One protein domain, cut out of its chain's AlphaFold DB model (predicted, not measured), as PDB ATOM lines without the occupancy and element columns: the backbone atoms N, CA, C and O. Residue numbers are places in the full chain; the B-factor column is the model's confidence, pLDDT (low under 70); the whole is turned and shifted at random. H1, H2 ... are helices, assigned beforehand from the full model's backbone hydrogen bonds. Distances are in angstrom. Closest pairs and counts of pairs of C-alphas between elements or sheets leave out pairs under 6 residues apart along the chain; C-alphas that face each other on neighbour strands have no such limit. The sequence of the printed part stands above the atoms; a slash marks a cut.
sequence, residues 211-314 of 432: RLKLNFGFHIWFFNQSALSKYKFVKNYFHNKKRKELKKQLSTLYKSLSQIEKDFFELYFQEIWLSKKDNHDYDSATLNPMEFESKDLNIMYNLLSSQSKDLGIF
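This is residues 211 to 314 of the 432 residues of an uncharacterized protein of Mycoplasma ovis str. Michigan (UniProt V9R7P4). H1 runs through the middle, H5 crosses it near its last turns and H4 meets its end; short H2 and H3 lie near that end, H6 near its beginning. The printed part has 104 residues, with six named helices, H1 to H6 in order along the chain, holding 67 of them, and no named strand; its class is all helix, and it is compact, with a radius of gyration of the C-alphas of 14.1 A and spans of 44 by 31 by 22 A.

H1, residues 211 to 223, begins at C-alpha 211 (188.854, 208.921, 136.906). H2 is 226 to 230, H3 232 to 237, H4 241 to 255 over 23.2 A, H5 259 to 273 over 19.4 A. H6, 294 to 306, ends at C-alpha 306 (189.045, 216.496, 156.704).

H1 and H5 touch, about perpendicular at 89 degrees; closest C-alphas Phe 218 and Phe 265, 5.6 A. H1 touches H4 with residues 220 to 223 alone, closest C-alphas Ile 220 and Tyr 254, 5.8 A. H2 has 0 of 1 O i to N i+4 pairs within hydrogen-bond range, 1 of 2 at i+3.

The printed part has no cut; the H5 to H6 link is long. Residues 229 to 246 and 277 to 290 have pLDDT under 70.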
ATOM      1  N   ARG A 211     190.259 209.347 136.819       83.25
ATOM      2  CA  ARG A 211     188.854 208.921 136.906       83.25
ATOM      3  C   ARG A 211     188.650 207.535 136.301       83.25
ATOM      4  O   ARG A 211     187.946 206.713 136.886       83.25
ATOM      5  N   LEU A 212     189.281 207.236 135.165       76.12
ATOM      6  CA  LEU A 212     189.227 205.894 134.589       76.12
ATOM      7  C   LEU A 212     189.887 204.854 135.502       76.12
ATOM      8  O   LEU A 212     189.305 203.792 135.730       76.12
ATOM      9  N   LYS A 213     191.080 205.153 136.029       83.50
ATOM     10  CA  LYS A 213     191.786 204.278 136.972       83.50
ATOM     11  C   LYS A 213     190.901 203.967 138.181       83.50
ATOM     12  O   LYS A 213     190.771 202.803 138.551       83.50
ATOM     13  N   LEU A 214     190.265 204.977 138.769       88.38
ATOM     14  CA  LEU A 214     189.403 204.797 139.938       88.38
ATOM     15  C   LEU A 214     188.142 204.001 139.612       88.38
ATOM     16  O   LEU A 214     187.810 203.092 140.360       88.38
ATOM     17  N   ASN A 215     187.492 204.261 138.475       80.75
ATOM     18  CA  ASN A 215     186.351 203.457 138.031       80.75
ATOM     19  C   ASN A 215     186.721 201.980 137.859       80.75
ATOM     20  O   ASN A 215     186.001 201.098 138.325       80.75
ATOM     21  N   PHE A 216     187.877 201.699 137.249       78.25
ATOM     22  CA  PHE A 216     188.351 200.325 137.109       78.25
ATOM     23  C   PHE A 216     188.657 199.672 138.448       78.25
ATOM     24  O   PHE A 216     188.173 198.576 138.732       78.25
ATOM     25  N   GLY A 217     189.456 200.342 139.273       84.00
ATOM     26  CA  GLY A 217     189.836 199.814 140.572       84.00
ATOM     27  C   GLY A 217     188.616 199.575 141.456       84.00
ATOM     28  O   GLY A 217     188.532 198.526 142.093       84.00
ATOM     29  N   PHE A 218     187.627 200.470 141.400       85.56
ATOM     30  CA  PHE A 218     186.363 200.312 142.102       85.56
ATOM     31  C   PHE A 218     185.616 199.068 141.646       85.56
ATOM     32  O   PHE A 218     185.210 198.274 142.481       85.56
ATOM     33  N   HIS A 219     185.494 198.828 140.341       78.56
ATOM     34  CA  HIS A 219     184.869 197.604 139.836       78.56
ATOM     35  C   HIS A 219     185.626 196.336 140.243       78.56
ATOM     36  O   HIS A 219     184.999 195.364 140.667       78.56
ATOM     37  N   ILE A 220     186.962 196.337 140.159       82.06
ATOM     38  CA  ILE A 220     187.791 195.219 140.638       82.06
ATOM     39  C   ILE A 220     187.501 194.954 142.118       82.06
ATOM     40  O   ILE A 220     187.257 193.808 142.502       82.06
ATOM     41  N   TRP A 221     187.526 196.002 142.943       87.69
ATOM     42  CA  TRP A 221     187.255 195.919 144.373       87.69
ATOM     43  C   TRP A 221     185.840 195.405 144.635       87.69
ATOM     44  O   TRP A 221     185.680 194.412 145.342       87.69
ATOM     45  N   PHE A 222     184.837 196.002 143.998       82.19
ATOM     46  CA  PHE A 222     183.416 195.746 144.190       82.19
ATOM     47  C   PHE A 222     183.054 194.273 143.954       82.19
ATOM     48  O   PHE A 222     182.457 193.625 144.811       82.19
ATOM     49  N   PHE A 223     183.473 193.693 142.823       78.31
ATOM     50  CA  PHE A 223     183.170 192.289 142.512       78.31
ATOM     51  C   PHE A 223     183.938 191.273 143.368       78.31
ATOM     52  O   PHE A 223     183.576 190.093 143.375       78.31
ATOM     53  N   ASN A 224     184.983 191.703 144.080       78.44
ATOM     54  CA  ASN A 224     185.745 190.854 144.993       78.44
ATOM     55  C   ASN A 224     185.276 190.958 146.455       78.44
ATOM     56  O   ASN A 224     185.796 190.229 147.299       78.44
ATOM     57  N   GLN A 225     184.269 191.784 146.762       80.75
ATOM     58  CA  GLN A 225     183.719 191.860 148.114       80.75
ATOM     59  C   GLN A 225     182.764 190.699 148.399       80.75
ATOM     60  O   GLN A 225     181.693 190.569 147.798       80.75
ATOM     61  N   SER A 226     183.122 189.860 149.375       73.62
ATOM     62  CA  SER A 226     182.315 188.705 149.790       73.62
ATOM     63  C   SER A 226     180.919 189.121 150.260       73.62
ATOM     64  O   SER A 226     179.930 188.490 149.885       73.62
ATOM     65  N   ALA A 227     180.821 190.229 150.999       70.38
ATOM     66  CA  ALA A 227     179.563 190.774 151.501       70.38
ATOM     67  C   ALA A 227     178.595 191.182 150.380       70.38
ATOM     68  O   ALA A 227     177.382 191.107 150.575       70.38
ATOM     69  N   LEU A 228     179.112 191.556 149.202       71.06
ATOM     70  CA  LEU A 228     178.295 191.962 148.058       71.06
ATOM     71  C   LEU A 228     177.817 190.769 147.214       71.06
ATOM     72  O   LEU A 228     176.865 190.893 146.447       71.06
ATOM     73  N   SER A 229     178.414 189.584 147.385       67.19
ATOM     74  CA  SER A 229     178.065 188.389 146.602       67.19
ATOM     75  C   SER A 229     176.630 187.888 146.810       67.19
ATOM     76  O   SER A 229     176.111 187.150 145.968       67.19
ATOM     77  N   LYS A 230     175.984 188.294 147.912       62.69
ATOM     78  CA  LYS A 230     174.582 187.977 148.216       62.69
ATOM     79  C   LYS A 230     173.584 188.748 147.345       62.69
ATOM     80  O   LYS A 230     172.474 188.260 147.149       62.69
ATOM     81  N   TYR A 231     173.965 189.909 146.803       65.88
ATOM     82  CA  TYR A 231     173.046 190.749 146.039       65.88
ATOM     83  C   TYR A 231     172.809 190.202 144.633       65.88
ATOM     84  O   TYR A 231     173.713 189.685 143.962       65.88
ATOM     85  N   LYS A 232     171.562 190.330 144.169       64.69
ATOM     86  CA  LYS A 232     171.072 189.713 142.930       64.69
ATOM     87  C   LYS A 232     171.901 190.108 141.711       64.69
ATOM     88  O   LYS A 232     172.184 189.255 140.874       64.69
ATOM     89  N   PHE A 233     172.330 191.362 141.614       64.62
ATOM     90  CA  PHE A 233     173.104 191.845 140.472       64.62
ATOM     91  C   PHE A 233     174.529 191.258 140.428       64.62
ATOM     92  O   PHE A 233     174.960 190.838 139.356       64.62
ATOM     93  N   VAL A 234     175.215 191.095 141.568       65.25
ATOM     94  CA  VAL A 234     176.535 190.429 141.642       65.25
ATOM     95  C   VAL A 234     176.409 188.930 141.374       65.25
ATOM     96  O   VAL A 234     177.167 188.357 140.586       65.25
ATOM     97  N   LYS A 235     175.409 188.287 141.985       64.69
ATOM     98  CA  LYS A 235     175.133 186.857 141.810       64.69
ATOM     99  C   LYS A 235     174.798 186.516 140.355       64.69
ATOM    100  O   LYS A 235     175.378 185.591 139.783       64.69
ATOM    101  N   ASN A 236     173.910 187.291 139.731       64.31
ATOM    102  CA  ASN A 236     173.523 187.114 138.330       64.31
ATOM    103  C   ASN A 236     174.690 187.375 137.378       64.31
ATOM    104  O   ASN A 236     174.782 186.727 136.331       64.31
ATOM    105  N   TYR A 237     175.611 188.266 137.752       65.69
ATOM    106  CA  TYR A 237     176.760 188.583 136.921       65.69
ATOM    107  C   TYR A 237     177.638 187.352 136.642       65.69
ATOM    108  O   TYR A 237     178.039 187.140 135.501       65.69
ATOM    109  N   PHE A 238     177.882 186.468 137.613       63.69
ATOM    110  CA  PHE A 238     178.785 185.317 137.427       63.69
ATOM    111  C   PHE A 238     178.100 183.988 137.071       63.69
ATOM    112  O   PHE A 238     178.781 182.970 136.943       63.69
ATOM    113  N   HIS A 239     176.779 183.960 136.866       60.09
ATOM    114  CA  HIS A 239     176.049 182.704 136.637       60.09
ATOM    115  C   HIS A 239     176.315 182.032 135.271       60.09
ATOM    116  O   HIS A 239     175.985 180.860 135.085       60.09
ATOM    117  N   ASN A 240     176.952 182.717 134.315       60.03
ATOM    118  CA  ASN A 240     177.239 182.174 132.982       60.03
ATOM    119  C   ASN A 240     178.598 181.434 132.940       60.03
ATOM    120  O   ASN A 240     179.621 182.009 133.309       60.03
ATOM    121  N   LYS A 241     178.647 180.186 132.430       54.50
ATOM    122  CA  LYS A 241     179.884 179.368 132.306       54.50
ATOM    123  C   LYS A 241     181.040 180.108 131.607       54.50
ATOM    124  O   LYS A 241     182.190 179.880 131.973       54.50
ATOM    125  N   LYS A 242     180.747 181.031 130.677       53.19
ATOM    126  CA  LYS A 242     181.739 181.889 129.989       53.19
ATOM    127  C   LYS A 242     182.426 182.933 130.894       53.19
ATOM    128  O   LYS A 242     183.392 183.545 130.467       53.19
ATOM    129  N   ARG A 243     181.964 183.139 132.136       63.47
ATOM    130  CA  ARG A 243     182.472 184.163 133.074       63.47
ATOM    131  C   ARG A 243     183.347 183.607 134.213       63.47
ATOM    132  O   ARG A 243     183.710 184.346 135.123       63.47
ATOM    133  N   LYS A 244     183.728 182.321 134.172       65.31
ATOM    134  CA  LYS A 244     184.684 181.737 135.139       65.31
ATOM    135  C   LYS A 244     186.098 182.308 134.988       65.31
ATOM    136  O   LYS A 244     186.739 182.605 135.991       65.31
ATOM    137  N   GLU A 245     186.553 182.491 133.751       66.44
ATOM    138  CA  GLU A 245     187.836 183.139 133.439       66.44
ATOM    139  C   GLU A 245     187.870 184.582 133.941       66.44
ATOM    140  O   GLU A 245     188.813 184.977 134.616       66.44
ATOM    141  N   LEU A 246     186.778 185.316 133.729       67.69
ATOM    142  CA  LEU A 246     186.597 186.674 134.230       67.69
ATOM    143  C   LEU A 246     186.690 186.749 135.761       67.69
ATOM    144  O   LEU A 246     187.369 187.616 136.300       67.69
ATOM    145  N   LYS A 247     186.071 185.808 136.483       71.31
ATOM    146  CA  LYS A 247     186.197 185.738 137.947       71.31
ATOM    147  C   LYS A 247     187.648 185.497 138.387       71.31
ATOM    148  O   LYS A 247     188.099 186.105 139.356       71.31
ATOM    149  N   LYS A 248     188.388 184.638 137.675       74.25
ATOM    150  CA  LYS A 248     189.820 184.407 137.934       74.25
ATOM    151  C   LYS A 248     190.635 185.677 137.667       74.25
ATOM    152  O   LYS A 248     191.434 186.058 138.514       74.25
ATOM    153  N   GLN A 249     190.381 186.361 136.552       72.75
ATOM    154  CA  GLN A 249     191.042 187.616 136.191       72.75
ATOM    155  C   GLN A 249     190.778 188.725 137.218       72.75
ATOM    156  O   GLN A 249     191.720 189.370 137.666       72.75
ATOM    157  N   LEU A 250     189.526 188.912 137.648       75.94
ATOM    158  CA  LEU A 250     189.164 189.884 138.687       75.94
ATOM    159  C   LEU A 250     189.839 189.573 140.025       75.94
ATOM    160  O   LEU A 250     190.246 190.495 140.725       75.94
ATOM    161  N   SER A 251     189.990 188.294 140.375       81.44
ATOM    162  CA  SER A 251     190.716 187.892 141.581       81.44
ATOM    163  C   SER A 251     192.212 188.202 141.480       81.44
ATOM    164  O   SER A 251     192.803 188.675 142.450       81.44
ATOM    165  N   THR A 252     192.825 187.991 140.311       79.69
ATOM    166  CA  THR A 252     194.217 188.392 140.059       79.69
ATOM    167  C   THR A 252     194.378 189.910 140.147       79.69
ATOM    168  O   THR A 252     195.218 190.380 140.906       79.69
ATOM    169  N   LEU A 253     193.529 190.683 139.461       79.44
ATOM    170  CA  LEU A 253     193.562 192.151 139.486       79.44
ATOM    171  C   LEU A 253     193.371 192.715 140.900       79.44
ATOM    172  O   LEU A 253     194.028 193.681 141.275       79.44
ATOM    173  N   TYR A 254     192.518 192.089 141.714       86.00
ATOM    174  CA  TYR A 254     192.295 192.499 143.101       86.00
ATOM    175  C   TYR A 254     193.544 192.360 143.977       86.00
ATOM    176  O   TYR A 254     193.769 193.172 144.878       86.00
ATOM    177  N   LYS A 255     194.393 191.361 143.703       89.69
ATOM    178  CA  LYS A 255     195.691 191.220 144.378       89.69
ATOM    179  C   LYS A 255     196.657 192.344 143.998       89.69
ATOM    180  O   LYS A 255     197.485 192.708 144.824       89.69
ATOM    181  N   SER A 256     196.517 192.912 142.801       84.69
ATOM    182  CA  SER A 256     197.332 194.031 142.305       84.69
ATOM    183  C   SER A 256     196.882 195.409 142.820       84.69
ATOM    184  O   SER A 256     197.592 196.403 142.615       84.69
ATOM    185  N   LEU A 257     195.719 195.497 143.480       88.12
ATOM    186  CA  LEU A 257     195.292 196.701 144.195       88.12
ATOM    187  C   LEU A 257     196.112 196.862 145.483       88.12
ATOM    188  O   LEU A 257     196.182 195.945 146.309       88.12
ATOM    189  N   SER A 258     196.695 198.045 145.671       91.44
ATOM    190  CA  SER A 258     197.348 198.432 146.926       91.44
ATOM    191  C   SER A 258     196.331 198.591 148.062       91.44
ATOM    192  O   SER A 258     195.126 198.681 147.820       91.44
ATOM    193  N   GLN A 259     196.803 198.635 149.311       92.75
ATOM    194  CA  GLN A 259     195.914 198.850 150.456       92.75
ATOM    195  C   GLN A 259     195.249 200.234 150.406       92.75
ATOM    196  O   GLN A 259     194.037 200.312 150.554       92.75
ATOM    197  N   ILE A 260     196.007 201.281 150.054       93.19
ATOM    198  CA  ILE A 260     195.493 202.648 149.856       93.19
ATOM    199  C   ILE A 260     194.327 202.655 148.858       93.19
ATOM    200  O   ILE A 260     193.304 203.291 149.089       93.19
ATOM    201  N   GLU A 261     194.458 201.917 147.750       93.31
ATOM    202  CA  GLU A 261     193.398 201.803 146.743       93.31
ATOM    203  C   GLU A 261     192.163 201.075 147.301       93.31
ATOM    204  O   GLU A 261     191.043 201.528 147.085       93.31
ATOM    205  N   LYS A 262     192.340 199.984 148.056       92.31
ATOM    206  CA  LYS A 262     191.221 199.240 148.664       92.31
ATOM    207  C   LYS A 262     190.467 200.075 149.699       92.31
ATOM    208  O   LYS A 262     189.241 200.116 149.635       92.31
ATOM    209  N   ASP A 263     191.190 200.755 150.585       92.19
ATOM    210  CA  ASP A 263     190.615 201.620 151.620       92.19
ATOM    211  C   ASP A 263     189.856 202.793 150.984       92.19
ATOM    212  O   ASP A 263     188.757 203.150 151.410       92.19
ATOM    213  N   PHE A 264     190.408 203.359 149.905       94.12
ATOM    214  CA  PHE A 264     189.746 204.396 149.121       94.12
ATOM    215  C   PHE A 264     188.426 203.912 148.507       94.12
ATOM    216  O   PHE A 264     187.419 204.614 148.591       94.12
ATOM    217  N   PHE A 265     188.408 202.724 147.890       92.31
ATOM    218  CA  PHE A 265     187.197 202.178 147.268       92.31
ATOM    219  C   PHE A 265     186.125 201.806 148.288       92.31
ATOM    220  O   PHE A 265     184.944 202.021 148.019       92.31
ATOM    221  N   GLU A 266     186.524 201.302 149.454       89.19
ATOM    222  CA  GLU A 266     185.606 201.052 150.562       89.19
ATOM    223  C   GLU A 266     184.974 202.349 151.070       89.19
ATOM    224  O   GLU A 266     183.751 202.426 151.198       89.19
ATOM    225  N   LEU A 267     185.780 203.392 151.284       89.50
ATOM    226  CA  LEU A 267     185.271 204.692 151.712       89.50
ATOM    227  C   LEU A 267     184.330 205.299 150.666       89.50
ATOM    228  O   LEU A 267     183.241 205.752 151.005       89.50
ATOM    229  N   TYR A 268     184.716 205.268 149.387       90.69
ATOM    230  CA  TYR A 268     183.858 205.744 148.301       90.69
ATOM    231  C   TYR A 268     182.527 204.991 148.252       90.69
ATOM    232  O   TYR A 268     181.474 205.604 148.070       90.69
ATOM    233  N   PHE A 269     182.567 203.666 148.423       86.75
ATOM    234  CA  PHE A 269     181.364 202.846 148.468       86.75
ATOM    235  C   PHE A 269     180.419 203.326 149.575       86.75
ATOM    236  O   PHE A 269     179.252 203.592 149.303       86.75
ATOM    237  N   GLN A 270     180.940 203.469 150.795       84.94
ATOM    238  CA  GLN A 270     180.159 203.813 151.982       84.94
ATOM    239  C   GLN A 270     179.565 205.225 151.916       84.94
ATOM    240  O   GLN A 270     178.391 205.410 152.225       84.94
ATOM    241  N   GLU A 271     180.364 206.203 151.495       84.00
ATOM    242  CA  GLU A 271     180.035 207.626 151.641       84.00
ATOM    243  C   GLU A 271     179.320 208.193 150.409       84.00
ATOM    244  O   GLU A 271     178.426 209.034 150.523       84.00
ATOM    245  N   ILE A 272     179.689 207.722 149.213       85.69
ATOM    246  CA  ILE A 272     179.184 208.268 147.947       85.69
ATOM    247  C   ILE A 272     178.301 207.261 147.222       85.69
ATOM    248  O   ILE A 272     177.174 207.579 146.861       85.69
ATOM    249  N   TRP A 273     178.779 206.042 146.969       83.69
ATOM    250  CA  TRP A 273     178.040 205.126 146.095       83.69
ATOM    251  C   TRP A 273     176.673 204.736 146.677       83.69
ATOM    252  O   TRP A 273     175.693 204.698 145.932       83.69
ATOM    253  N   LEU A 274     176.597 204.498 147.991       78.19
ATOM    254  CA  LEU A 274     175.353 204.155 148.695       78.19
ATOM    255  C   LEU A 274     174.372 205.314 148.858       78.19
ATOM    256  O   LEU A 274     173.172 205.074 148.965       78.19
ATOM    257  N   SER A 275     174.864 206.552 148.888       76.44
ATOM    258  CA  SER A 275     174.028 207.748 149.026       76.44
ATOM    259  C   SER A 275     173.424 208.201 147.692       76.44
ATOM    260  O   SER A 275     172.537 209.055 147.666       76.44
ATOM    261  N   LYS A 276     173.841 207.601 146.564       77.12
ATOM    262  CA  LYS A 276     173.197 207.820 145.263       77.12
ATOM    263  C   LYS A 276     171.766 207.279 145.289       77.12
ATOM    264  O   LYS A 276     171.524 206.123 145.630       77.12
ATOM    265  N   LYS A 277     170.820 208.110 144.843       67.94
ATOM    266  CA  LYS A 277     169.373 207.827 144.824       67.94
ATOM    267  C   LYS A 277     169.015 206.456 144.234       67.94
ATOM    268  O   LYS A 277     168.161 205.769 144.785       67.94
ATOM    269  N   ASP A 278     169.703 206.049 143.169       66.25
ATOM    270  CA  ASP A 278     169.452 204.790 142.451       66.25
ATOM    271  C   ASP A 278     170.029 203.542 143.153       66.25
ATOM    272  O   ASP A 278     169.732 202.418 142.754       66.25
ATOM    273  N   ASN A 279     170.834 203.727 144.205       69.75
ATOM    274  CA  ASN A 279     171.531 202.657 144.926       69.75
ATOM    275  C   ASN A 279     171.031 202.462 146.368       69.75
ATOM    276  O   ASN A 279     171.492 201.547 147.050       69.75
ATOM    277  N   HIS A 280     170.080 203.285 146.829       63.50
ATOM    278  CA  HIS A 280     169.487 203.168 148.167       63.50
ATOM    279  C   HIS A 280     168.778 201.821 148.389       63.50
ATOM    280  O   HIS A 280     168.791 201.293 149.503       63.50
ATOM    281  N   ASP A 281     168.182 201.255 147.336       67.62
ATOM    282  CA  ASP A 281     167.677 199.883 147.333       67.62
ATOM    283  C   ASP A 281     168.734 198.937 146.749       67.62
ATOM    284  O   ASP A 281     168.875 198.774 145.537       67.62
ATOM    285  N   TYR A 282     169.476 198.283 147.641       62.88
ATOM    286  CA  TYR A 282     170.546 197.348 147.297       62.88
ATOM    287  C   TYR A 282     170.120 196.208 146.359       62.88
ATOM    288  O   TYR A 282     170.960 195.673 145.631       62.88
ATOM    289  N   ASP A 283     168.851 195.795 146.392       63.38
ATOM    290  CA  ASP A 283     168.378 194.665 145.592       63.38
ATOM    291  C   ASP A 283     168.071 195.061 144.141       63.38
ATOM    292  O   ASP A 283     168.133 194.207 143.242       63.38
ATOM    293  N   SER A 284     167.796 196.346 143.899       63.06
ATOM    294  CA  SER A 284     167.581 196.924 142.568       63.06
ATOM    295  C   SER A 284     168.760 197.753 142.049       63.06
ATOM    296  O   SER A 284     168.793 198.040 140.847       63.06
ATOM    297  N   ALA A 285     169.748 198.042 142.902       64.56
ATOM    298  CA  ALA A 285     170.951 198.787 142.561       64.56
ATOM    299  C   ALA A 285     171.649 198.230 141.311       64.56
ATOM    300  O   ALA A 285     171.779 197.015 141.094       64.56
ATOM    301  N   THR A 286     172.136 199.144 140.476       64.00
ATOM    302  CA  THR A 286     172.862 198.808 139.253       64.00
ATOM    303  C   THR A 286     174.222 199.464 139.246       64.00
ATOM    304  O   THR A 286     174.325 200.678 139.353       64.00
ATOM    305  N   LEU A 287     175.258 198.652 139.042       64.75
ATOM    306  CA  LEU A 287     176.614 199.144 138.857       64.75
ATOM    307  C   LEU A 287     176.775 199.696 137.437       64.75
ATOM    308  O   LEU A 287     176.714 198.947 136.455       64.75
ATOM    309  N   ASN A 288     176.990 201.000 137.340       65.44
ATOM    310  CA  ASN A 288     177.237 201.697 136.094       65.44
ATOM    311  C   ASN A 288     178.704 201.576 135.653       65.44
ATOM    312  O   ASN A 288     179.608 201.358 136.465       65.44
ATOM    313  N   PRO A 289     178.975 201.756 134.349       56.19
ATOM    314  CA  PRO A 289     180.334 201.839 133.832       56.19
ATOM    315  C   PRO A 289     181.227 202.906 134.413       56.19
ATOM    316  O   PRO A 289     182.421 202.679 134.595       56.19
ATOM    317  N   MET A 290     180.639 204.063 134.661       63.47
ATOM    318  CA  MET A 290     181.327 205.214 135.192       63.47
ATOM    319  C   MET A 290     180.588 205.606 136.458       63.47
ATOM    320  O   MET A 290     179.593 206.317 136.411       63.47
ATOM    321  N   GLU A 291     181.038 205.040 137.569       73.56
ATOM    322  CA  GLU A 291     180.537 205.360 138.898       73.56
ATOM    323  C   GLU A 291     181.154 206.647 139.415       73.56
ATOM    324  O   GLU A 291     180.430 207.532 139.860       73.56
ATOM    325  N   PHE A 292     182.475 206.775 139.306       77.19
ATOM    326  CA  PHE A 292     183.168 207.999 139.670       77.19
ATOM    327  C   PHE A 292     182.906 209.073 138.625       77.19
ATOM    328  O   PHE A 292     183.383 208.969 137.488       77.19
ATOM    329  N   GLU A 293     182.203 210.117 139.045       79.19
ATOM    330  CA  GLU A 293     182.038 211.355 138.293       79.19
ATOM    331  C   GLU A 293     183.216 212.311 138.533       79.19
ATOM    332  O   GLU A 293     183.984 212.181 139.486       79.19
ATOM    333  N   SER A 294     183.372 213.325 137.675       79.44
ATOM    334  CA  SER A 294     184.428 214.336 137.851       79.44
ATOM    335  C   SER A 294     184.306 215.128 139.155       79.44
ATOM    336  O   SER A 294     185.327 215.581 139.674       79.44
ATOM    337  N   LYS A 295     183.085 215.295 139.678       84.06
ATOM    338  CA  LYS A 295     182.831 215.966 140.959       84.06
ATOM    339  C   LYS A 295     183.245 215.108 142.161       84.06
ATOM    340  O   LYS A 295     183.761 215.651 143.136       84.06
ATOM    341  N   ASP A 296     183.122 213.782 142.051       87.69
ATOM    342  CA  ASP A 296     183.425 212.832 143.131       87.69
ATOM    343  C   ASP A 296     184.896 212.896 143.557       87.69
ATOM    344  O   ASP A 296     185.209 212.691 144.725       87.69
ATOM    345  N   LEU A 297     185.806 213.239 142.637       90.44
ATOM    346  CA  LEU A 297     187.227 213.439 142.946       90.44
ATOM    347  C   LEU A 297     187.442 214.554 143.977       90.44
ATOM    348  O   LEU A 297     188.194 214.375 144.935       90.44
ATOM    349  N   ASN A 298     186.751 215.683 143.809       90.81
ATOM    350  CA  ASN A 298     186.860 216.816 144.723       90.81
ATOM    351  C   ASN A 298     186.166 216.502 146.059       90.81
ATOM    352  O   ASN A 298     186.692 216.853 147.115       90.81
ATOM    353  N   ILE A 299     185.025 215.799 146.033       89.38
ATOM    354  CA  ILE A 299     184.330 215.330 147.247       89.38
ATOM    355  C   ILE A 299     185.250 214.412 148.058       89.38
ATOM    356  O   ILE A 299     185.498 214.672 149.234       89.38
ATOM    357  N   MET A 300     185.805 213.378 147.421       92.31
ATOM    358  CA  MET A 300     186.677 212.409 148.083       92.31
ATOM    359  C   MET A 300     187.961 213.046 148.604       92.31
ATOM    360  O   MET A 300     188.390 212.710 149.704       92.31
ATOM    361  N   TYR A 301     188.564 213.983 147.864       93.12
ATOM    362  CA  TYR A 301     189.719 214.724 148.369       93.12
ATOM    363  C   TYR A 301     189.383 215.496 149.648       93.12
ATOM    364  O   TYR A 301     190.100 215.372 150.641       93.12
ATOM    365  N   ASN A 302     188.287 216.265 149.648       89.81
ATOM    366  CA  ASN A 302     187.875 217.030 150.827       89.81
ATOM    367  C   ASN A 302     187.594 216.106 152.018       89.81
ATOM    368  O   ASN A 302     188.043 216.389 153.125       89.81
ATOM    369  N   LEU A 303     186.892 214.993 151.784       90.06
ATOM    370  CA  LEU A 303     186.562 214.008 152.809       90.06
ATOM    371  C   LEU A 303     187.816 213.372 153.423       90.06
ATOM    372  O   LEU A 303     187.950 213.299 154.641       90.06
ATOM    373  N   LEU A 304     188.755 212.922 152.589       92.00
ATOM    374  CA  LEU A 304     190.007 212.336 153.064       92.00
ATOM    375  C   LEU A 304     190.847 213.371 153.816       92.00
ATOM    376  O   LEU A 304     191.380 213.069 154.882       92.00
ATOM    377  N   SER A 305     190.912 214.604 153.305       90.38
ATOM    378  CA  SER A 305     191.639 215.694 153.951       90.38
ATOM    379  C   SER A 305     191.036 216.072 155.306       90.38
ATOM    380  O   SER A 305     191.798 216.318 156.238       90.38
ATOM    381  N   SER A 306     189.707 216.135 155.441       87.12
ATOM    382  CA  SER A 306     189.045 216.496 156.704       87.12
ATOM    383  C   SER A 306     189.171 215.393 157.754       87.12
ATOM    384  O   SER A 306     189.353 215.677 158.936       87.12
ATOM    385  N   GLN A 307     189.167 214.131 157.319       90.62
ATOM    386  CA  GLN A 307     189.383 212.967 158.178       90.62
ATOM    387  C   GLN A 307     190.870 212.665 158.436       90.62
ATOM    388  O   GLN A 307     191.178 211.661 159.073       90.62
ATOM    389  N   SER A 308     191.796 213.506 157.953       88.81
ATOM    390  CA  SER A 308     193.252 213.292 158.059       88.81
ATOM    391  C   SER A 308     193.704 211.907 157.557       88.81
ATOM    392  O   SER A 308     194.607 211.291 158.122       88.81
ATOM    393  N   LYS A 309     193.050 211.402 156.506       89.12
ATOM    394  CA  LYS A 309     193.363 210.127 155.847       89.12
ATOM    395  C   LYS A 309     194.430 210.307 154.764       89.12
ATOM    396  O   LYS A 309     194.735 211.420 154.341       89.12
ATOM    397  N   ASP A 310     194.990 209.187 154.307       88.12
ATOM    398  CA  ASP A 310     196.001 209.170 153.249       88.12
ATOM    399  C   ASP A 310     195.436 209.698 151.913       88.12
ATOM    400  O   ASP A 310     194.406 209.234 151.421       88.12
ATOM    401  N   LEU A 311     196.136 210.669 151.320       90.69
ATOM    402  CA  LEU A 311     195.819 211.288 150.027       90.69
ATOM    403  C   LEU A 311     196.621 210.678 148.866       90.69
ATOM    404  O   LEU A 311     196.520 211.147 147.732       90.69
ATOM    405  N   GLY A 312     197.392 209.614 149.119       90.81
ATOM    406  CA  GLY A 312     198.283 208.966 148.157       90.81
ATOM    407  C   GLY A 312     197.601 208.489 146.872       90.81
ATOM    408  O   GLY A 312     198.259 208.377 145.839       90.81
ATOM    409  N   ILE A 313     196.279 208.287 146.881       91.44
ATOM    410  CA  ILE A 313     195.498 207.969 145.676       91.44
ATOM    411  C   ILE A 313     195.539 209.087 144.615       91.44
ATOM    412  O   ILE A 313     195.422 208.807 143.422       91.44
ATOM    413  N   PHE A 314     195.739 210.340 145.040       93.25
ATOM    414  CA  PHE A 314     195.819 211.523 144.177       93.25
ATOM    415  C   PHE A 314     197.259 211.901 143.800       93.25
ATOM    416  O   PHE A 314     197.466 212.866 143.055       93.25
TER     417      PHE A 314